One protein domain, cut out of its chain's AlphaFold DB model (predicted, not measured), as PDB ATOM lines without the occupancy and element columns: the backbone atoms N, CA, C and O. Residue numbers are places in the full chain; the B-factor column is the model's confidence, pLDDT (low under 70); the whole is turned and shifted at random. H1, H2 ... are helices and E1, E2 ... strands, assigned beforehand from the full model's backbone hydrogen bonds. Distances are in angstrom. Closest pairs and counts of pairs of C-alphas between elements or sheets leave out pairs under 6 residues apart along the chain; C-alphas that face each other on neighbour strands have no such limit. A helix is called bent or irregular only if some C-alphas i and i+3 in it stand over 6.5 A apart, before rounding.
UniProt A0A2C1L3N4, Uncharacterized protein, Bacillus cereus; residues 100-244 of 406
ATOM      1  N   GLU A 100     -40.835  51.308  43.681       85.44
ATOM      2  CA  GLU A 100     -40.531  49.879  43.529       85.44
ATOM      3  C   GLU A 100     -40.198  49.527  42.073       85.44
ATOM      4  O   GLU A 100     -39.204  48.845  41.797       85.44
ATOM      5  N   THR A 101     -40.975  50.061  41.128       89.81
ATOM      6  CA  THR A 101     -40.719  49.915  39.695       89.81
ATOM      7  C   THR A 101     -39.345  50.468  39.347       89.81
ATOM      8  O   THR A 101     -38.547  49.774  38.718       89.81
ATOM      9  N   VAL A 102     -39.025  51.692  39.780       89.69
ATOM     10  CA  VAL A 102     -37.729  52.321  39.477       89.69
ATOM     11  C   VAL A 102     -36.575  51.619  40.193       89.69
ATOM     12  O   VAL A 102     -35.511  51.434  39.596       89.69
ATOM     13  N   LYS A 103     -36.786  51.122  41.414       88.62
ATOM     14  CA  LYS A 103     -35.800  50.326  42.149       88.62
ATOM     15  C   LYS A 103     -35.389  49.080  41.368       88.62
ATOM     16  O   LYS A 103     -34.201  48.789  41.301       88.62
ATOM     17  N   LYS A 104     -36.324  48.388  40.707       94.19
ATOM     18  CA  LYS A 104     -36.004  47.223  39.861       94.19
ATOM     19  C   LYS A 104     -35.013  47.574  38.742       94.19
ATOM     20  O   LYS A 104     -34.119  46.786  38.428       94.19
ATOM     21  N   TYR A 105     -35.159  48.757  38.142       94.62
ATOM     22  CA  TYR A 105     -34.210  49.264  37.149       94.62
ATOM     23  C   TYR A 105     -32.862  49.596  37.781       94.62
ATOM     24  O   TYR A 105     -31.833  49.204  37.233       94.62
ATOM     25  N   ALA A 106     -32.857  50.255  38.940       88.12
ATOM     26  CA  ALA A 106     -31.625  50.581  39.647       88.12
ATOM     27  C   ALA A 106     -30.843  49.328  40.075       88.12
ATOM     28  O   ALA A 106     -29.648  49.234  39.809       88.12
ATOM     29  N   ASP A 107     -31.516  48.324  40.640       89.00
ATOM     30  CA  ASP A 107     -30.906  47.043  41.006       89.00
ATOM     31  C   ASP A 107     -30.321  46.336  39.767       89.00
ATOM     32  O   ASP A 107     -29.191  45.849  39.797       89.00
ATOM     33  N   THR A 108     -31.046  46.349  38.638       93.06
ATOM     34  CA  THR A 108     -30.551  45.776  37.374       93.06
ATOM     35  C   THR A 108     -29.298  46.497  36.875       93.06
ATOM     36  O   THR A 108     -28.355  45.844  36.428       93.06
ATOM     37  N   ALA A 109     -29.258  47.831  36.971       87.25
ATOM     38  CA  ALA A 109     -28.073  48.607  36.622       87.25
ATOM     39  C   ALA A 109     -26.867  48.196  37.483       87.25
ATOM     40  O   ALA A 109     -25.790  47.941  36.946       87.25
ATOM     41  N   VAL A 110     -27.056  48.020  38.795       81.38
ATOM     42  CA  VAL A 110     -25.993  47.589  39.721       81.38
ATOM     43  C   VAL A 110     -25.465  46.187  39.394       81.38
ATOM     44  O   VAL A 110     -24.246  45.956  39.423       81.38
ATOM     45  N   GLU A 111     -26.357  45.246  39.066       83.75
ATOM     46  CA  GLU A 111     -25.973  43.889  38.659       83.75
ATOM     47  C   GLU A 111     -25.163  43.879  37.358       83.75
ATOM     48  O   GLU A 111     -24.206  43.112  37.238       83.75
ATOM     49  N   LEU A 112     -25.506  44.768  36.425       81.12
ATOM     50  CA  LEU A 112     -24.871  44.889  35.112       81.12
ATOM     51  C   LEU A 112     -23.715  45.900  35.062       81.12
ATOM     52  O   LEU A 112     -23.125  46.080  34.003       81.12
ATOM     53  N   LYS A 113     -23.362  46.546  36.181       79.62
ATOM     54  CA  LYS A 113     -22.322  47.597  36.232       79.62
ATOM     55  C   LYS A 113     -22.615  48.783  35.305       79.62
ATOM     56  O   LYS A 113     -21.718  49.318  34.660       79.62
ATOM     57  N   LEU A 114     -23.879  49.190  35.255       79.56
ATOM     58  CA  LEU A 114     -24.347  50.402  34.587       79.56
ATOM     59  C   LEU A 114     -24.642  51.502  35.610       79.56
ATOM     60  O   LEU A 114     -24.906  51.224  36.782       79.56
ATOM     61  N   ASP A 115     -24.663  52.745  35.139       79.19
ATOM     62  CA  ASP A 115     -25.203  53.864  35.898       79.19
ATOM     63  C   ASP A 115     -26.740  53.762  35.948       79.19
ATOM     64  O   ASP A 115     -27.416  53.572  34.927       79.19
ATOM     65  N   TRP A 116     -27.304  53.828  37.156       85.50
ATOM     66  CA  TRP A 116     -28.741  53.644  37.335       85.50
ATOM     67  C   TRP A 116     -29.554  54.845  36.843       85.50
ATOM     68  O   TRP A 116     -30.659  54.641  36.335       85.50
ATOM     69  N   HIS A 117     -29.023  56.071  36.932       84.31
ATOM     70  CA  HIS A 117     -29.664  57.265  36.381       84.31
ATOM     71  C   HIS A 117     -29.749  57.159  34.861       84.31
ATOM     72  O   HIS A 117     -30.804  57.432  34.284       84.31
ATOM     73  N   GLU A 118     -28.671  56.709  34.216       85.88
ATOM     74  CA  GLU A 118     -28.633  56.495  32.769       85.88
ATOM     75  C   GLU A 118     -29.625  55.421  32.328       85.88
ATOM     76  O   GLU A 118     -30.420  55.666  31.417       85.88
ATOM     77  N   LEU A 119     -29.638  54.254  32.988       94.44
ATOM     78  CA  LEU A 119     -30.555  53.171  32.629       94.44
ATOM     79  C   LEU A 119     -32.018  53.581  32.832       94.44
ATOM     80  O   LEU A 119     -32.855  53.304  31.969       94.44
ATOM     81  N   VAL A 120     -32.344  54.252  33.941       93.00
ATOM     82  CA  VAL A 120     -33.709  54.717  34.226       93.00
ATOM     83  C   VAL A 120     -34.138  55.790  33.226       93.00
ATOM     84  O   VAL A 120     -35.195  55.646  32.610       93.00
ATOM     85  N   ALA A 121     -33.321  56.821  32.988       85.88
ATOM     86  CA  ALA A 121     -33.647  57.894  32.046       85.88
ATOM     87  C   ALA A 121     -33.777  57.376  30.604       85.88
ATOM     88  O   ALA A 121     -34.726  57.722  29.893       85.88
ATOM     89  N   PHE A 122     -32.867  56.494  30.184       94.69
ATOM     90  CA  PHE A 122     -32.945  55.806  28.898       94.69
ATOM     91  C   PHE A 122     -34.242  54.996  28.781       94.69
ATOM     92  O   PHE A 122     -34.961  55.115  27.787       94.69
ATOM     93  N   SER A 123     -34.589  54.226  29.815       96.56
ATOM     94  CA  SER A 123     -35.800  53.399  29.836       96.56
ATOM     95  C   SER A 123     -37.076  54.238  29.825       96.56
ATOM     96  O   SER A 123     -38.039  53.890  29.142       96.56
ATOM     97  N   MET A 124     -37.086  55.375  30.525       90.44
ATOM     98  CA  MET A 124     -38.185  56.339  30.489       90.44
ATOM     99  C   MET A 124     -38.403  56.864  29.067       90.44
ATOM    100  O   MET A 124     -39.537  56.913  28.598       90.44
ATOM    101  N   ALA A 125     -37.340  57.190  28.331       88.31
ATOM    102  CA  ALA A 125     -37.463  57.606  26.935       88.31
ATOM    103  C   ALA A 125     -37.840  56.453  25.985       88.31
ATOM    104  O   ALA A 125     -38.579  56.669  25.015       88.31
ATOM    105  N   LEU A 126     -37.363  55.236  26.263       95.06
ATOM    106  CA  LEU A 126     -37.660  54.034  25.483       95.06
ATOM    107  C   LEU A 126     -39.139  53.646  25.590       95.06
ATOM    108  O   LEU A 126     -39.763  53.308  24.585       95.06
ATOM    109  N   TYR A 127     -39.707  53.740  26.794       90.81
ATOM    110  CA  TYR A 127     -41.064  53.294  27.116       90.81
ATOM    111  C   TYR A 127     -42.049  54.441  27.375       90.81
ATOM    112  O   TYR A 127     -43.082  54.241  28.015       90.81
ATOM    113  N   ASP A 128     -41.743  55.639  26.872       85.38
ATOM    114  CA  ASP A 128     -42.586  56.837  26.965       85.38
ATOM    115  C   ASP A 128     -43.104  57.094  28.406       85.38
ATOM    116  O   ASP A 128     -44.294  57.317  28.642       85.38
ATOM    117  N   ASN A 129     -42.181  57.054  29.372       82.44
ATOM    118  CA  ASN A 129     -42.351  57.249  30.818       82.44
ATOM    119  C   ASN A 129     -43.190  56.196  31.554       82.44
ATOM    120  O   ASN A 129     -43.592  56.435  32.692       82.44
ATOM    121  N   ASN A 130     -43.441  55.036  30.943       84.44
ATOM    122  CA  ASN A 130     -44.147  53.932  31.586       84.44
ATOM    123  C   ASN A 130     -43.247  52.691  31.692       84.44
ATOM    124  O   ASN A 130     -43.139  51.915  30.741       84.44
ATOM    125  N   LEU A 131     -42.627  52.511  32.861       90.12
ATOM    126  CA  LEU A 131     -41.772  51.357  33.156       90.12
ATOM    127  C   LEU A 131     -42.533  50.189  33.807       90.12
ATOM    128  O   LEU A 131     -41.967  49.116  34.005       90.12
ATOM    129  N   GLU A 132     -43.813  50.370  34.129       87.50
ATOM    130  CA  GLU A 132     -44.611  49.364  34.825       87.50
ATOM    131  C   GLU A 132     -44.735  48.085  33.978       87.50
ATOM    132  O   GLU A 132     -45.093  48.114  32.794       87.50
ATOM    133  N   GLY A 133     -44.395  46.942  34.581       88.25
ATOM    134  CA  GLY A 133     -44.412  45.637  33.916       88.25
ATOM    135  C   GLY A 133     -43.373  45.465  32.799       88.25
ATOM    136  O   GLY A 133     -43.426  44.473  32.071       88.25
ATOM    137  N   LYS A 134     -42.437  46.405  32.632       95.00
ATOM    138  CA  LYS A 134     -41.321  46.284  31.690       95.00
ATOM    139  C   LYS A 134     -40.138  45.566  32.345       95.00
ATOM    140  O   LYS A 134     -39.953  45.586  33.564       95.00
ATOM    141  N   ASP A 135     -39.354  44.878  31.521       95.69
ATOM    142  CA  ASP A 135     -38.111  44.249  31.956       95.69
ATOM    143  C   ASP A 135     -36.953  45.250  31.791       95.69
ATOM    144  O   ASP A 135     -36.717  45.717  30.673       95.69
ATOM    145  N   PRO A 136     -36.224  45.609  32.861       96.94
ATOM    146  CA  PRO A 136     -35.059  46.478  32.749       96.94
ATOM    147  C   PRO A 136     -33.950  45.915  31.855       96.94
ATOM    148  O   PRO A 136     -33.241  46.690  31.215       96.94
ATOM    149  N   GLN A 137     -33.817  44.589  31.751       97.31
ATOM    150  CA  GLN A 137     -32.770  43.954  30.940       97.31
ATOM    151  C   GLN A 137     -32.956  44.212  29.438       97.31
ATOM    152  O   GLN A 137     -31.981  44.327  28.698       97.31
ATOM    153  N   GLU A 138     -34.204  44.393  28.999       96.50
ATOM    154  CA  GLU A 138     -34.555  44.772  27.626       96.50
ATOM    155  C   GLU A 138     -34.039  46.166  27.249       96.50
ATOM    156  O   GLU A 138     -33.724  46.418  26.088       96.50
ATOM    157  N   ALA A 139     -33.939  47.069  28.228       97.56
ATOM    158  CA  ALA A 139     -33.337  48.383  28.045       97.56
ATOM    159  C   ALA A 139     -31.816  48.337  28.257       97.56
ATOM    160  O   ALA A 139     -31.066  48.906  27.470       97.56
ATOM    161  N   ALA A 140     -31.350  47.610  29.274       97.25
ATOM    162  CA  ALA A 140     -29.933  47.511  29.611       97.25
ATOM    163  C   ALA A 140     -29.099  46.875  28.494       97.25
ATOM    164  O   ALA A 140     -27.943  47.245  28.309       97.25
ATOM    165  N   ILE A 141     -29.683  45.975  27.694       97.12
ATOM    166  CA  ILE A 141     -28.967  45.341  26.584       97.12
ATOM    167  C   ILE A 141     -28.411  46.357  25.584       97.12
ATOM    168  O   ILE A 141     -27.361  46.112  25.001       97.12
ATOM    169  N   TYR A 142     -29.072  47.512  25.422       96.69
ATOM    170  CA  TYR A 142     -28.626  48.572  24.523       96.69
ATOM    171  C   TYR A 142     -27.291  49.181  24.919       96.69
ATOM    172  O   TYR A 142     -26.711  49.822  24.062       96.69
ATOM    173  N   PHE A 143     -26.816  49.006  26.155       89.75
ATOM    174  CA  PHE A 143     -25.555  49.575  26.639       89.75
ATOM    175  C   PHE A 143     -24.332  48.720  26.293       89.75
ATOM    176  O   PHE A 143     -23.204  49.181  26.456       89.75
ATOM    177  N   PHE A 144     -24.533  47.487  25.821       88.62
ATOM    178  CA  PHE A 144     -23.450  46.523  25.682       88.62
ATOM    179  C   PHE A 144     -23.044  46.240  24.238       88.62
ATOM    180  O   PHE A 144     -23.860  46.190  23.312       88.62
ATOM    181  N   THR A 145     -21.753  45.954  24.082       83.69
ATOM    182  CA  THR A 145     -21.184  45.203  22.962       83.69
ATOM    183  C   THR A 145     -20.656  43.872  23.480       83.69
ATOM    184  O   THR A 145     -19.924  43.845  24.462       83.69
ATOM    185  N   TYR A 146     -20.985  42.782  22.800       90.06
ATOM    186  CA  TYR A 146     -20.376  41.473  22.992       90.06
ATOM    187  C   TYR A 146     -19.325  41.233  21.905       90.06
ATOM    188  O   TYR A 146     -19.633  41.376  20.719       90.06
ATOM    189  N   LYS A 147     -18.109  40.846  22.297       86.88
ATOM    190  CA  LYS A 147     -17.020  40.467  21.389       86.88
ATOM    191  C   LYS A 147     -16.542  39.057  21.690       86.88
ATOM    192  O   LYS A 147     -16.075  38.783  22.792       86.88
ATOM    193  N   HIS A 148     -16.610  38.177  20.698       82.25
ATOM    194  CA  HIS A 148     -15.973  36.869  20.774       82.25
ATOM    195  C   HIS A 148     -14.596  36.931  20.113       82.25
ATOM    196  O   HIS A 148     -14.466  37.330  18.952       82.25
ATOM    197  N   GLU A 149     -13.567  36.548  20.864       79.12
ATOM    198  CA  GLU A 149     -12.183  36.535  20.405       79.12
ATOM    199  C   GLU A 149     -11.628  35.112  20.463       79.12
ATOM    200  O   GLU A 149     -11.634  34.468  21.511       79.12
ATOM    201  N   GLU A 150     -11.118  34.628  19.333       73.88
ATOM    202  CA  GLU A 150     -10.408  33.355  19.253       73.88
ATOM    203  C   GLU A 150      -8.904  33.601  19.192       73.88
ATOM    204  O   GLU A 150      -8.415  34.456  18.448       73.88
ATOM    205  N   LYS A 151      -8.141  32.799  19.933       71.56
ATOM    206  CA  LYS A 151      -6.690  32.750  19.778       71.56
ATOM    207  C   LYS A 151      -6.349  31.811  18.630       71.56
ATOM    208  O   LYS A 151      -6.559  30.604  18.735       71.56
ATOM    209  N   LYS A 152      -5.815  32.361  17.543       74.75
ATOM    210  CA  LYS A 152      -5.262  31.580  16.436       74.75
ATOM    211  C   LYS A 152      -3.752  31.603  16.485       74.75
ATOM    212  O   LYS A 152      -3.138  32.632  16.746       74.75
ATOM    213  N   THR A 153      -3.165  30.456  16.207       73.94
ATOM    214  CA  THR A 153      -1.723  30.294  16.184       73.94
ATOM    215  C   THR A 153      -1.235  30.432  14.743       73.94
ATOM    216  O   THR A 153      -1.594  29.617  13.895       73.94
ATOM    217  N   GLU A 154      -0.447  31.466  14.449       74.88
ATOM    218  CA  GLU A 154       0.182  31.676  13.137       74.88
ATOM    219  C   GLU A 154       1.693  31.414  13.246       74.88
ATOM    220  O   GLU A 154       2.348  31.888  14.174       74.88
ATOM    221  N   GLU A 155       2.263  30.656  12.305       75.25
ATOM    222  CA  GLU A 155       3.719  30.584  12.138       75.25
ATOM    223  C   GLU A 155       4.181  31.810  11.346       75.25
ATOM    224  O   GLU A 155       3.856  31.943  10.164       75.25
ATOM    225  N   ILE A 156       4.959  32.690  11.973       80.88
ATOM    226  CA  ILE A 156       5.653  33.771  11.274       80.88
ATOM    227  C   ILE A 156       7.106  33.386  11.007       80.88
ATOM    228  O   ILE A 156       7.770  32.731  11.812       80.88
ATOM    229  N   CYS A 157       7.596  33.819   9.855       77.25
ATOM    230  CA  CYS A 157       8.993  33.720   9.477       77.25
ATOM    231  C   CYS A 157       9.780  34.877  10.093       77.25
ATOM    232  O   CYS A 157       9.458  36.040   9.859       77.25
ATOM    233  N   VAL A 158      10.819  34.558  10.857       76.69
ATOM    234  CA  VAL A 158      11.789  35.523  11.369       76.69
ATOM    235  C   VAL A 158      12.981  35.540  10.416       76.69
ATOM    236  O   VAL A 158      13.611  34.511  10.150       76.69
ATOM    237  N   GLU A 159      13.262  36.717   9.865       76.69
ATOM    238  CA  GLU A 159      14.391  36.935   8.969       76.69
ATOM    239  C   GLU A 159      15.706  36.965   9.760       76.69
ATOM    240  O   GLU A 159      15.819  37.637  10.789       76.69
ATOM    241  N   LYS A 160      16.715  36.238   9.274       72.88
ATOM    242  CA  LYS A 160      18.062  36.221   9.860       72.88
ATOM    243  C   LYS A 160      19.089  36.104   8.745       72.88
ATOM    244  O   LYS A 160      18.908  35.315   7.822       72.88
ATOM    245  N   ASP A 161      20.147  36.904   8.821       75.94
ATOM    246  CA  ASP A 161      21.263  36.891   7.867       75.94
ATOM    247  C   ASP A 161      20.839  37.049   6.388       75.94
ATOM    248  O   ASP A 161      21.409  36.432   5.489       75.94
ATOM    249  N   GLY A 162      19.808  37.864   6.122       75.44
ATOM    250  CA  GLY A 162      19.268  38.089   4.771       75.44
ATOM    251  C   GLY A 162      18.469  36.911   4.199       75.44
ATOM    252  O   GLY A 162      18.089  36.940   3.027       75.44
ATOM    253  N   ASN A 163      18.212  35.873   5.003       72.44
ATOM    254  CA  ASN A 163      17.265  34.819   4.678       72.44
ATOM    255  C   ASN A 163      15.884  35.169   5.268       72.44
ATOM    256  O   ASN A 163      15.735  35.138   6.495       72.44
ATOM    257  N   PRO A 164      14.866  35.447   4.428       71.19
ATOM    258  CA  PRO A 164      13.559  35.951   4.858       71.19
ATOM    259  C   PRO A 164      12.732  34.979   5.718       71.19
ATOM    260  O   PRO A 164      11.691  35.368   6.238       71.19
ATOM    261  N   CYS A 165      13.161  33.725   5.896       73.44
ATOM    262  CA  CYS A 165      12.525  32.778   6.815       73.44
ATOM    263  C   CYS A 165      13.559  31.826   7.429       73.44
ATOM    264  O   CYS A 165      13.541  30.616   7.201       73.44
ATOM    265  N   ALA A 166      14.511  32.387   8.170       72.44
ATOM    266  CA  ALA A 166      15.562  31.607   8.812       72.44
ATOM    267  C   ALA A 166      15.057  30.829  10.038       72.44
ATOM    268  O   ALA A 166      15.568  29.752  10.339       72.44
ATOM    269  N   GLU A 167      14.051  31.359  10.733       76.25
ATOM    270  CA  GLU A 167      13.464  30.752  11.925       76.25
ATOM    271  C   GLU A 167      11.939  30.889  11.878       76.25
ATOM    272  O   GLU A 167      11.412  31.919  11.464       76.25
ATOM    273  N   LYS A 168      11.215  29.834  12.262       78.06
ATOM    274  CA  LYS A 168       9.755  29.869  12.354       78.06
ATOM    275  C   LYS A 168       9.359  30.101  13.798       78.06
ATOM    276  O   LYS A 168       9.702  29.299  14.663       78.06
ATOM    277  N   GLN A 169       8.621  31.173  14.041       79.44
ATOM    278  CA  GLN A 169       8.085  31.479  15.353       79.44
ATOM    279  C   GLN A 169       6.571  31.324  15.348       79.44
ATOM    280  O   GLN A 169       5.861  31.891  14.522       79.44
ATOM    281  N   THR A 170       6.081  30.558  16.307       75.06
ATOM    282  CA  THR A 170       4.659  30.369  16.554       75.06
ATOM    283  C   THR A 170       4.145  31.544  17.384       75.06
ATOM    284  O   THR A 170       4.569  31.720  18.525       75.06
ATOM    285  N   VAL A 171       3.247  32.355  16.827       75.06
ATOM    286  CA  VAL A 171       2.663  33.516  17.514       75.06
ATOM    287  C   VAL A 171       1.182  33.270  17.750       75.06
ATOM    288  O   VAL A 171       0.444  32.922  16.827       75.06
ATOM    289  N   GLU A 172       0.735  33.467  18.988       72.31
ATOM    290  CA  GLU A 172      -0.691  33.552  19.293       72.31
ATOM    291  C   GLU A 172      -1.206  34.927  18.868       72.31
ATOM    292  O   GLU A 172      -0.779  35.961  19.381       72.31
ATOM    293  N   LYS A 173      -2.144  34.937  17.928       68.38
ATOM    294  CA  LYS A 173      -2.845  36.123  17.465       68.38
ATOM    295  C   LYS A 173      -4.297  36.030  17.896       68.38
ATOM    296  O   LYS A 173      -5.015  35.103  17.525       68.38
ATOM    297  N   THR A 174      -4.732  37.009  18.672       65.25
ATOM    298  CA  THR A 174      -6.144  37.171  19.012       65.25
ATOM    299  C   THR A 174      -6.880  37.727  17.798       65.25
ATOM    300  O   THR A 174      -6.507  38.773  17.265       65.25
ATOM    301  N   VAL A 175      -7.903  37.018  17.333       71.81
ATOM    302  CA  VAL A 175      -8.755  37.437  16.221       71.81
ATOM    303  C   VAL A 175     -10.179  37.556  16.742       71.81
ATOM    304  O   VAL A 175     -10.757  36.575  17.204       71.81
ATOM    305  N   THR A 176     -10.759  38.751  16.649       69.00
ATOM    306  CA  THR A 176     -12.188  38.953  16.898       69.00
ATOM    307  C   THR A 176     -12.980  38.262  15.792       69.00
ATOM    308  O   THR A 176     -12.842  38.603  14.616       69.00
ATOM    309  N   THR A 177     -13.781  37.267  16.153       70.12
ATOM    310  CA  THR A 177     -14.571  36.469  15.205       70.12
ATOM    311  C   THR A 177     -16.026  36.914  15.143       70.12
ATOM    312  O   THR A 177     -16.686  36.694  14.130       70.12
ATOM    313  N   GLU A 178     -16.519  37.592  16.180       82.12
ATOM    314  CA  GLU A 178     -17.897  38.063  16.251       82.12
ATOM    315  C   GLU A 178     -18.006  39.323  17.117       82.12
ATOM    316  O   GLU A 178     -17.410  39.398  18.190       82.12
ATOM    317  N   GLU A 179     -18.788  40.301  16.657       88.94
ATOM    318  CA  GLU A 179     -19.126  41.507  17.415       88.94
ATOM    319  C   GLU A 179     -20.633  41.783  17.302       88.94
ATOM    320  O   GLU A 179     -21.164  41.983  16.206       88.94
ATOM    321  N   LEU A 180     -21.328  41.800  18.440       92.50
ATOM    322  CA  LEU A 180     -22.766  42.052  18.538       92.50
ATOM    323  C   LEU A 180     -23.009  43.261  19.434       92.50
ATOM    324  O   LEU A 180     -22.418  43.371  20.500       92.50
ATOM    325  N   GLN A 181     -23.896  44.160  19.021       91.44
ATOM    326  CA  GLN A 181     -24.194  45.393  19.755       91.44
ATOM    327  C   GLN A 181     -25.678  45.464  20.090       91.44
ATOM    328  O   GLN A 181     -26.531  45.156  19.244       91.44
ATOM    329  N   GLY A 182     -25.984  45.912  21.304       93.00
ATOM    330  CA  GLY A 182     -27.346  46.187  21.722       93.00
ATOM    331  C   GLY A 182     -28.263  44.959  21.605       93.00
ATOM    332  O   GLY A 182     -27.866  43.845  21.952       93.00
ATOM    333  N   PRO A 183     -29.473  45.112  21.037       94.06
ATOM    334  CA  PRO A 183     -30.440  44.021  20.900       94.06
ATOM    335  C   PRO A 183     -29.936  42.772  20.168       94.06
ATOM    336  O   PRO A 183     -30.485  41.697  20.387       94.06
ATOM    337  N   LYS A 184     -28.897  42.877  19.328       94.44
ATOM    338  CA  LYS A 184     -28.319  41.716  18.627       94.44
ATOM    339  C   LYS A 184     -27.669  40.709  19.578       94.44
ATOM    340  O   LYS A 184     -27.521  39.547  19.229       94.44
ATOM    341  N   ILE A 185     -27.311  41.129  20.792       93.62
ATOM    342  CA  ILE A 185     -26.741  40.242  21.814       93.62
ATOM    343  C   ILE A 185     -27.755  39.166  22.241       93.62
ATOM    344  O   ILE A 185     -27.353  38.078  22.649       93.62
ATOM    345  N   LYS A 186     -29.067  39.409  22.074       92.81
ATOM    346  CA  LYS A 186     -30.116  38.423  22.395       92.81
ATOM    347  C   LYS A 186     -29.926  37.093  21.683       92.81
ATOM    348  O   LYS A 186     -30.205  36.053  22.274       92.81
ATOM    349  N   ASP A 187     -29.384  37.130  20.471       90.69
ATOM    350  CA  ASP A 187     -29.128  35.943  19.657       90.69
ATOM    351  C   ASP A 187     -28.112  34.991  20.323       90.69
ATOM    352  O   ASP A 187     -28.051  33.810  19.982       90.69
ATOM    353  N   LYS A 188     -27.341  35.477  21.310       90.75
ATOM    354  CA  LYS A 188     -26.356  34.704  22.084       90.75
ATOM    355  C   LYS A 188     -26.760  34.381  23.508       90.75
ATOM    356  O   LYS A 188     -26.108  33.544  24.126       90.75
ATOM    357  N   LEU A 189     -27.836  34.974  24.019       89.62
ATOM    358  CA  LEU A 189     -28.282  34.696  25.383       89.62
ATOM    359  C   LEU A 189     -28.702  33.230  25.557       89.62
ATOM    360  O   LEU A 189     -28.639  32.708  26.665       89.62
ATOM    361  N   GLY A 190     -29.129  32.544  24.488       81.56
ATOM    362  CA  GLY A 190     -29.446  31.111  24.546       81.56
ATOM    363  C   GLY A 190     -30.558  30.766  25.545       81.56
ATOM    364  O   GLY A 190     -30.573  29.669  26.091       81.56
ATOM    365  N   GLY A 191     -31.459  31.717  25.817       82.06
ATOM    366  CA  GLY A 191     -32.520  31.596  26.822       82.06
ATOM    367  C   GLY A 191     -32.131  32.041  28.237       82.06
ATOM    368  O   GLY A 191     -33.012  32.100  29.090       82.06
ATOM    369  N   SER A 192     -30.862  32.382  28.490       90.06
ATOM    370  CA  SER A 192     -30.437  33.006  29.751       90.06
ATOM    371  C   SER A 192     -30.837  34.480  29.826       90.06
ATOM    372  O   SER A 192     -31.084  35.141  28.811       90.06
ATOM    373  N   SER A 193     -30.908  35.003  31.046       94.62
ATOM    374  CA  SER A 193     -31.066  36.440  31.268       94.62
ATOM    375  C   SER A 193     -29.788  37.200  30.883       94.62
ATOM    376  O   SER A 193     -28.685  36.649  30.914       94.62
ATOM    377  N   LEU A 194     -29.906  38.493  30.558       95.00
ATOM    378  CA  LEU A 194     -28.739  39.338  30.286       95.00
ATOM    379  C   LEU A 194     -27.784  39.369  31.485       95.00
ATOM    380  O   LEU A 194     -26.571  39.361  31.306       95.00
ATOM    381  N   ILE A 195     -28.328  39.370  32.700       93.44
ATOM    382  CA  ILE A 195     -27.559  39.331  33.947       93.44
ATOM    383  C   ILE A 195     -26.728  38.046  34.060       93.44
ATOM    384  O   ILE A 195     -25.537  38.108  34.362       93.44
ATOM    385  N   GLU A 196     -27.325  36.874  33.828       93.88
ATOM    386  CA  GLU A 196     -26.602  35.592  33.870       93.88
ATOM    387  C   GLU A 196     -25.529  35.513  32.783       93.88
ATOM    388  O   GLU A 196     -24.399  35.075  33.035       93.88
ATOM    389  N   PHE A 197     -25.861  35.994  31.586       92.56
ATOM    390  CA  PHE A 197     -24.916  36.069  30.485       92.56
ATOM    391  C   PHE A 197     -23.746  37.000  30.815       92.56
ATOM    392  O   PHE A 197     -22.588  36.622  30.646       92.56
ATOM    393  N   TYR A 198     -24.023  38.183  31.367       87.88
ATOM    394  CA  TYR A 198     -23.000  39.136  31.790       87.88
ATOM    395  C   TYR A 198     -22.092  38.547  32.877       87.88
ATOM    396  O   TYR A 198     -20.874  38.633  32.767       87.88
ATOM    397  N   LYS A 199     -22.649  37.857  33.882       87.06
ATOM    398  CA  LYS A 199     -21.866  37.198  34.947       87.06
ATOM    399  C   LYS A 199     -20.873  36.162  34.408       87.06
ATOM    400  O   LYS A 199     -19.809  35.980  34.991       87.06
ATOM    401  N   THR A 200     -21.208  35.494  33.307       87.69
ATOM    402  CA  THR A 200     -20.376  34.443  32.698       87.69
ATOM    403  C   THR A 200     -19.438  34.964  31.606       87.69
ATOM    404  O   THR A 200     -18.377  34.383  31.393       87.69
ATOM    405  N   HIS A 201     -19.783  36.080  30.960       84.62
ATOM    406  CA  HIS A 201     -19.075  36.627  29.798       84.62
ATOM    407  C   HIS A 201     -18.602  38.074  29.996       84.62
ATOM    408  O   HIS A 201     -18.340  38.763  29.015       84.62
ATOM    409  N   ALA A 202     -18.462  38.548  31.239       73.81
ATOM    410  CA  ALA A 202     -18.113  39.941  31.543       73.81
ATOM    411  C   ALA A 202     -16.867  40.437  30.788       73.81
ATOM    412  O   ALA A 202     -16.864  41.549  30.280       73.81
ATOM    413  N   ALA A 203     -15.831  39.601  30.642       71.56
ATOM    414  CA  ALA A 203     -14.606  39.959  29.914       71.56
ATOM    415  C   ALA A 203     -14.816  40.176  28.400       71.56
ATOM    416  O   ALA A 203     -14.012  40.846  27.760       71.56
ATOM    417  N   ALA A 204     -15.882  39.607  27.840       75.56
ATOM    418  CA  ALA A 204     -16.285  39.739  26.443       75.56
ATOM    419  C   ALA A 204     -17.364  40.820  26.239       75.56
ATOM    420  O   ALA A 204     -17.777  41.062  25.106       75.56
ATOM    421  N   MET A 205     -17.845  41.450  27.315       79.75
ATOM    422  CA  MET A 205     -18.914  42.447  27.301       79.75
ATOM    423  C   MET A 205     -18.343  43.825  27.636       79.75
ATOM    424  O   MET A 205     -17.790  44.023  28.713       79.75
ATOM    425  N   THR A 206     -18.520  44.802  26.750       78.88
ATOM    426  CA  THR A 206     -18.106  46.190  26.995       78.88
ATOM    427  C   THR A 206     -19.313  47.117  27.051       78.88
ATOM    428  O   THR A 206     -20.210  47.028  26.212       78.88
ATOM    429  N   ASN A 207     -19.342  48.008  28.044       81.00
ATOM    430  CA  ASN A 207     -20.321  49.090  28.116       81.00
ATOM    431  C   ASN A 207     -19.833  50.253  27.241       81.00
ATOM    432  O   ASN A 207     -18.772  50.814  27.493       81.00
ATOM    433  N   HIS A 208     -20.595  50.624  26.216       73.25
ATOM    434  CA  HIS A 208     -20.235  51.718  25.302       73.25
ATOM    435  C   HIS A 208     -20.899  53.062  25.662       73.25
ATOM    436  O   HIS A 208     -20.826  54.017  24.888       73.25
ATOM    437  N   GLY A 209     -21.603  53.123  26.796       76.12
ATOM    438  CA  GLY A 209     -22.225  54.330  27.332       76.12
ATOM    439  C   GLY A 209     -23.565  54.710  26.698       76.12
ATOM    440  O   GLY A 209     -24.023  54.128  25.703       76.12
ATOM    441  N   LEU A 210     -24.188  55.724  27.302       81.19
ATOM    442  CA  LEU A 210     -25.555  56.169  27.033       81.19
ATOM    443  C   LEU A 210     -25.791  56.672  25.603       81.19
ATOM    444  O   LEU A 210     -26.794  56.320  24.986       81.19
ATOM    445  N   GLU A 211     -24.889  57.486  25.050       78.94
ATOM    446  CA  GLU A 211     -25.078  58.073  23.711       78.94
ATOM    447  C   GLU A 211     -25.188  56.992  22.633       78.94
ATOM    448  O   GLU A 211     -26.120  56.990  21.822       78.94
ATOM    449  N   LYS A 212     -24.298  55.998  22.690       78.56
ATOM    450  CA  LYS A 212     -24.327  54.862  21.774       78.56
ATOM    451  C   LYS A 212     -25.546  53.962  22.020       78.56
ATOM    452  O   LYS A 212     -26.119  53.461  21.053       78.56
ATOM    453  N   ALA A 213     -25.999  53.814  23.268       85.00
ATOM    454  CA  ALA A 213     -27.241  53.100  23.578       85.00
ATOM    455  C   ALA A 213     -28.465  53.783  22.940       85.00
ATOM    456  O   ALA A 213     -29.299  53.118  22.322       85.00
ATOM    457  N   MET A 214     -28.544  55.118  23.010       90.25
ATOM    458  CA  MET A 214     -29.598  55.910  22.362       90.25
ATOM    459  C   MET A 214     -29.555  55.814  20.832       90.25
ATOM    460  O   MET A 214     -30.611  55.744  20.198       90.25
ATOM    461  N   ASP A 215     -28.360  55.772  20.237       87.25
ATOM    462  CA  ASP A 215     -28.191  55.538  18.798       87.25
ATOM    463  C   ASP A 215     -28.713  54.162  18.379       87.25
ATOM    464  O   ASP A 215     -29.478  54.054  17.419       87.25
ATOM    465  N   LEU A 216     -28.339  53.111  19.114       89.88
ATOM    466  CA  LEU A 216     -28.788  51.742  18.845       89.88
ATOM    467  C   LEU A 216     -30.302  51.581  19.037       89.88
ATOM    468  O   LEU A 216     -30.927  50.796  18.326       89.88
ATOM    469  N   ALA A 217     -30.898  52.347  19.952       94.88
ATOM    470  CA  ALA A 217     -32.343  52.414  20.156       94.88
ATOM    471  C   ALA A 217     -33.086  53.250  19.099       94.88
ATOM    472  O   ALA A 217     -34.317  53.306  19.112       94.88
ATOM    473  N   GLY A 218     -32.365  53.910  18.185       95.75
ATOM    474  CA  GLY A 218     -32.958  54.745  17.144       95.75
ATOM    475  C   GLY A 218     -33.653  55.991  17.695       95.75
ATOM    476  O   GLY A 218     -34.655  56.440  17.130       95.75
ATOM    477  N   PHE A 219     -33.173  56.542  18.814       92.62
ATOM    478  CA  PHE A 219     -33.767  57.741  19.404       92.62
ATOM    479  C   PHE A 219     -33.588  58.955  18.490       92.62
ATOM    480  O   PHE A 219     -32.497  59.230  17.988       92.62
ATOM    481  N   SER A 220     -34.664  59.727  18.314       88.81
ATOM    482  CA  SER A 220     -34.584  61.053  17.699       88.81
ATOM    483  C   SER A 220     -33.815  62.021  18.599       88.81
ATOM    484  O   SER A 220     -33.745  61.821  19.810       88.81
ATOM    485  N   GLU A 221     -33.309  63.120  18.035       75.69
ATOM    486  CA  GLU A 221     -32.588  64.131  18.822       75.69
ATOM    487  C   GLU A 221     -33.445  64.713  19.959       75.69
ATOM    488  O   GLU A 221     -32.950  64.950  21.056       75.69
ATOM    489  N   ASP A 222     -34.759  64.846  19.748       72.44
ATOM    490  CA  ASP A 222     -35.698  65.257  20.798       72.44
ATOM    491  C   ASP A 222     -35.743  64.245  21.958       72.44
ATOM    492  O   ASP A 222     -35.740  64.647  23.122       72.44
ATOM    493  N   LYS A 223     -35.747  62.934  21.663       82.12
ATOM    494  CA  LYS A 223     -35.691  61.886  22.699       82.12
ATOM    495  C   LYS A 223     -34.337  61.870  23.406       82.12
ATOM    496  O   LYS A 223     -34.307  61.738  24.624       82.12
ATOM    497  N   LYS A 224     -33.231  62.060  22.682       71.31
ATOM    498  CA  LYS A 224     -31.894  62.157  23.289       71.31
ATOM    499  C   LYS A 224     -31.789  63.344  24.242       71.31
ATOM    500  O   LYS A 224     -31.368  63.189  25.383       71.31
ATOM    501  N   ASN A 225     -32.256  64.515  23.815       61.81
ATOM    502  CA  ASN A 225     -32.303  65.710  24.660       61.81
ATOM    503  C   ASN A 225     -33.198  65.517  25.885       61.81
ATOM    504  O   ASN A 225     -32.855  65.990  26.966       61.81
ATOM    505  N   TYR A 226     -34.307  64.789  25.741       72.88
ATOM    506  CA  TYR A 226     -35.150  64.419  26.873       72.88
ATOM    507  C   TYR A 226     -34.388  63.575  27.909       72.88
ATOM    508  O   TYR A 226     -34.356  63.957  29.079       72.88
ATOM    509  N   VAL A 227     -33.697  62.509  27.489       67.38
ATOM    510  CA  VAL A 227     -32.854  61.687  28.383       67.38
ATOM    511  C   VAL A 227     -31.795  62.540  29.085       67.38
ATOM    512  O   VAL A 227     -31.711  62.531  30.314       67.38
ATOM    513  N   ARG A 228     -31.042  63.350  28.328       70.75
ATOM    514  CA  ARG A 228     -30.022  64.257  28.883       70.75
ATOM    515  C   ARG A 228     -30.620  65.241  29.890       70.75
ATOM    516  O   ARG A 228     -29.977  65.554  30.888       70.75
ATOM    517  N   SER A 229     -31.847  65.717  29.665       61.44
ATOM    518  CA  SER A 229     -32.527  66.636  30.586       61.44
ATOM    519  C   SER A 229     -32.939  65.965  31.899       61.44
ATOM    520  O   SER A 229     -32.783  66.575  32.954       61.44
ATOM    521  N   ILE A 230     -33.384  64.701  31.863       70.44
ATOM    522  CA  ILE A 230     -33.690  63.932  33.080       70.44
ATOM    523  C   ILE A 230     -32.427  63.809  33.937       70.44
ATOM    524  O   ILE A 230     -32.462  64.133  35.120       70.44
ATOM    525  N   ILE A 231     -31.308  63.415  33.325       67.88
ATOM    526  CA  ILE A 231     -30.040  63.205  34.035       67.88
ATOM    527  C   ILE A 231     -29.484  64.533  34.564       67.88
ATOM    528  O   ILE A 231     -29.233  64.675  35.756       67.88
ATOM    529  N   SER A 232     -29.345  65.542  33.699       52.59
ATOM    530  CA  SER A 232     -28.713  66.820  34.072       52.59
ATOM    531  C   SER A 232     -29.529  67.669  35.051       52.59
ATOM    532  O   SER A 232     -28.974  68.564  35.685       52.59
ATOM    533  N   SER A 233     -30.831  67.402  35.189       60.16
ATOM    534  CA  SER A 233     -31.684  68.091  36.162       60.16
ATOM    535  C   SER A 233     -31.545  67.567  37.594       60.16
ATOM    536  O   SER A 233     -32.002  68.243  38.509       60.16
ATOM    537  N   GLY A 234     -30.962  66.380  37.806       58.59
ATOM    538  CA  GLY A 234     -30.968  65.718  39.119       58.59
ATOM    539  C   GLY A 234     -32.359  65.246  39.569       58.59
ATOM    540  O   GLY A 234     -32.530  64.813  40.705       58.59
ATOM    541  N   MET A 235     -33.357  65.294  38.679       71.25
ATOM    542  CA  MET A 235     -34.755  64.972  38.976       71.25
ATOM    543  C   MET A 235     -34.935  63.571  39.563       71.25
ATOM    544  O   MET A 235     -35.781  63.380  40.428       71.25
ATOM    545  N   LEU A 236     -34.153  62.586  39.112       71.94
ATOM    546  CA  LEU A 236     -34.260  61.218  39.626       71.94
ATOM    547  C   LEU A 236     -33.855  61.119  41.099       71.94
ATOM    548  O   LEU A 236     -34.488  60.372  41.838       71.94
ATOM    549  N   ASP A 237     -32.860  61.890  41.542       70.31
ATOM    550  CA  ASP A 237     -32.457  61.915  42.952       70.31
ATOM    551  C   ASP A 237     -33.513  62.596  43.832       70.31
ATOM    552  O   ASP A 237     -33.677  62.231  44.995       70.31
ATOM    553  N   GLU A 238     -34.234  63.581  43.290       62.25
ATOM    554  CA  GLU A 238     -35.316  64.269  44.002       62.25
ATOM    555  C   GLU A 238     -36.595  63.423  44.064       62.25
ATOM    556  O   GLU A 238     -37.249  63.368  45.105       62.25
ATOM    557  N   LEU A 239     -36.939  62.735  42.970       66.50
ATOM    558  CA  LEU A 239     -38.117  61.867  42.894       66.50
ATOM    559  C   LEU A 239     -37.926  60.541  43.638       66.50
ATOM    560  O   LEU A 239     -38.897  60.007  44.171       66.50
ATOM    561  N   TYR A 240     -36.697  60.020  43.678       75.06
ATOM    562  CA  TYR A 240     -36.370  58.716  44.256       75.06
ATOM    563  C   TYR A 240     -35.189  58.809  45.240       75.06
ATOM    564  O   TYR A 240     -34.152  58.165  45.054       75.06
ATOM    565  N   PRO A 241     -35.320  59.600  46.322       68.19
ATOM    566  CA  PRO A 241     -34.205  59.935  47.210       68.19
ATOM    567  C   PRO A 241     -33.637  58.725  47.961       68.19
ATOM    568  O   PRO A 241     -32.455  58.703  48.302       68.19
ATOM    569  N   THR A 242     -34.444  57.695  48.200       74.56
ATOM    570  CA  THR A 242     -34.030  56.430  48.829       74.56
ATOM    571  C   THR A 242     -33.061  55.635  47.945       74.56
ATOM    572  O   THR A 242     -32.153  54.973  48.460       74.56
ATOM    573  N   LEU A 243     -33.190  55.754  46.618       71.38
ATOM    574  CA  LEU A 243     -32.362  55.050  45.637       71.38
ATOM    575  C   LEU A 243     -30.980  55.687  45.474       71.38
ATOM    576  O   LEU A 243     -30.059  55.020  45.012       71.38
ATOM    577  N   SER A 244     -30.779  56.922  45.947       60.62
ATOM    578  CA  SER A 244     -29.457  57.573  45.958       60.62
ATOM    579  C   SER A 244     -28.381  56.745  46.689       60.62
ATOM    580  O   SER A 244     -27.185  56.854  46.408       60.62
TER     581      SER A 244
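What this domain is: This is residues 100 to 244 of the 406 residues of an uncharacterized protein of Bacillus cereus (UniProt A0A2C1L3N4). Nine short helices gather into a head, and from it a long twisted hairpin of two strands, E1 and E2, reaches away as an arm that makes the length of the whole. H3 sits in the middle of the head, and short E3 pairs with the first residues of E1 there. The printed part has 145 residues, with named elements in the order H1 H2 H3 E1 E2 H4 H5 E3 H6 H7 H8 H9; the sheet, E2 E1 E3, is antiparallel and the class is mixed, helices and strands. The whole is loose, with a radius of gyration of the C-alphas of 21.3 A and spans of 73 by 32 by 26 A.

How they stand to each other: H1, residues 100 to 112, touches H2, residues 116 to 126, at a steep tilt of 63 degrees, opposite ways, closest at the C-alphas of Ala 106 and Trp 116, 4.8 A. H3, residues 136 to 143, is the hub, touching five helices, among them H2, about perpendicular at 81 degrees, with the C-alphas of Ser 123 and Ala 139 closest at 5.9 A. E1, residues 144 to 160, and E2, residues 163 to 181, form an antiparallel hairpin at 173 degrees, with N 156 and O 169 within hydrogen-bond range at 2.8 A. E1 bends by 54 degrees at residue 153 and E2 by 89 degrees at residue 166. H4, residues 182 to 189, is on the sheet at a height of 7.5 A; H5, residues 194 to 204, is on it at 7.6 A. E3, residues 205 to 207, is antiparallel to E1 at 116 degrees, with N 145 and O 206 at 2.8 A. E2, H4 H5 and E3 form a split strand-helix-strand unit, two strands running the same way with E1 between them, and its crossover is right-handed. H6, residues 209 to 216, touches H3, about perpendicular at 86 degrees, closest at the C-alphas of Tyr 142 and Ala 213, 4.8 A. H7, residues 221 to 232, touches H2 at a shallow tilt of 29 degrees, opposite ways, with the C-alphas of Ala 121 and Val 227 closest at 5.3 A. H8, residues 235 to 239, is close to H2 but not clearly touching, the closest C-alphas, of His 117 and Leu 236, being 6.9 A apart; H9, residues 241 to 244, is likewise close to H1 but not clearly touching, at 6.8 A between the closest C-alphas, of Lys 103 and Leu 243. Every O i to N i+4 pair is within hydrogen-bond range in H2, H6, H7 and H8; H1 has 8 of 9, H3 2 of 4, H5 5 of 7 and H4 1 of 4, beside 5 of 5 O i to N i+3 pairs, and H9 is too short for an i+4 pair.

Where its parts are: H1 begins at C-alpha 100, (-40.531, 49.879, 43.529), and is 18.5 A long. E1 is 45.6 A long and ends at C-alpha 160, (18.062, 36.221, 9.860); E2 is 45.4 A long. H5 is irregular, with C-alphas 200 and 203 8.5 A apart. H7 is 16.0 A long, and H9 ends at C-alpha 244, (-29.457, 57.573, 45.958).

The domain as a whole: The C-alphas farthest apart are those of Asp 161 and Leu 239, at 73.3 A. The printed part has no cut; no link is long, and the link from H2 to H3 is short. Mean pLDDT of the printed part is 82.1, and 14 residues are under 70, among them residues 173 to 174 and 231 to 234.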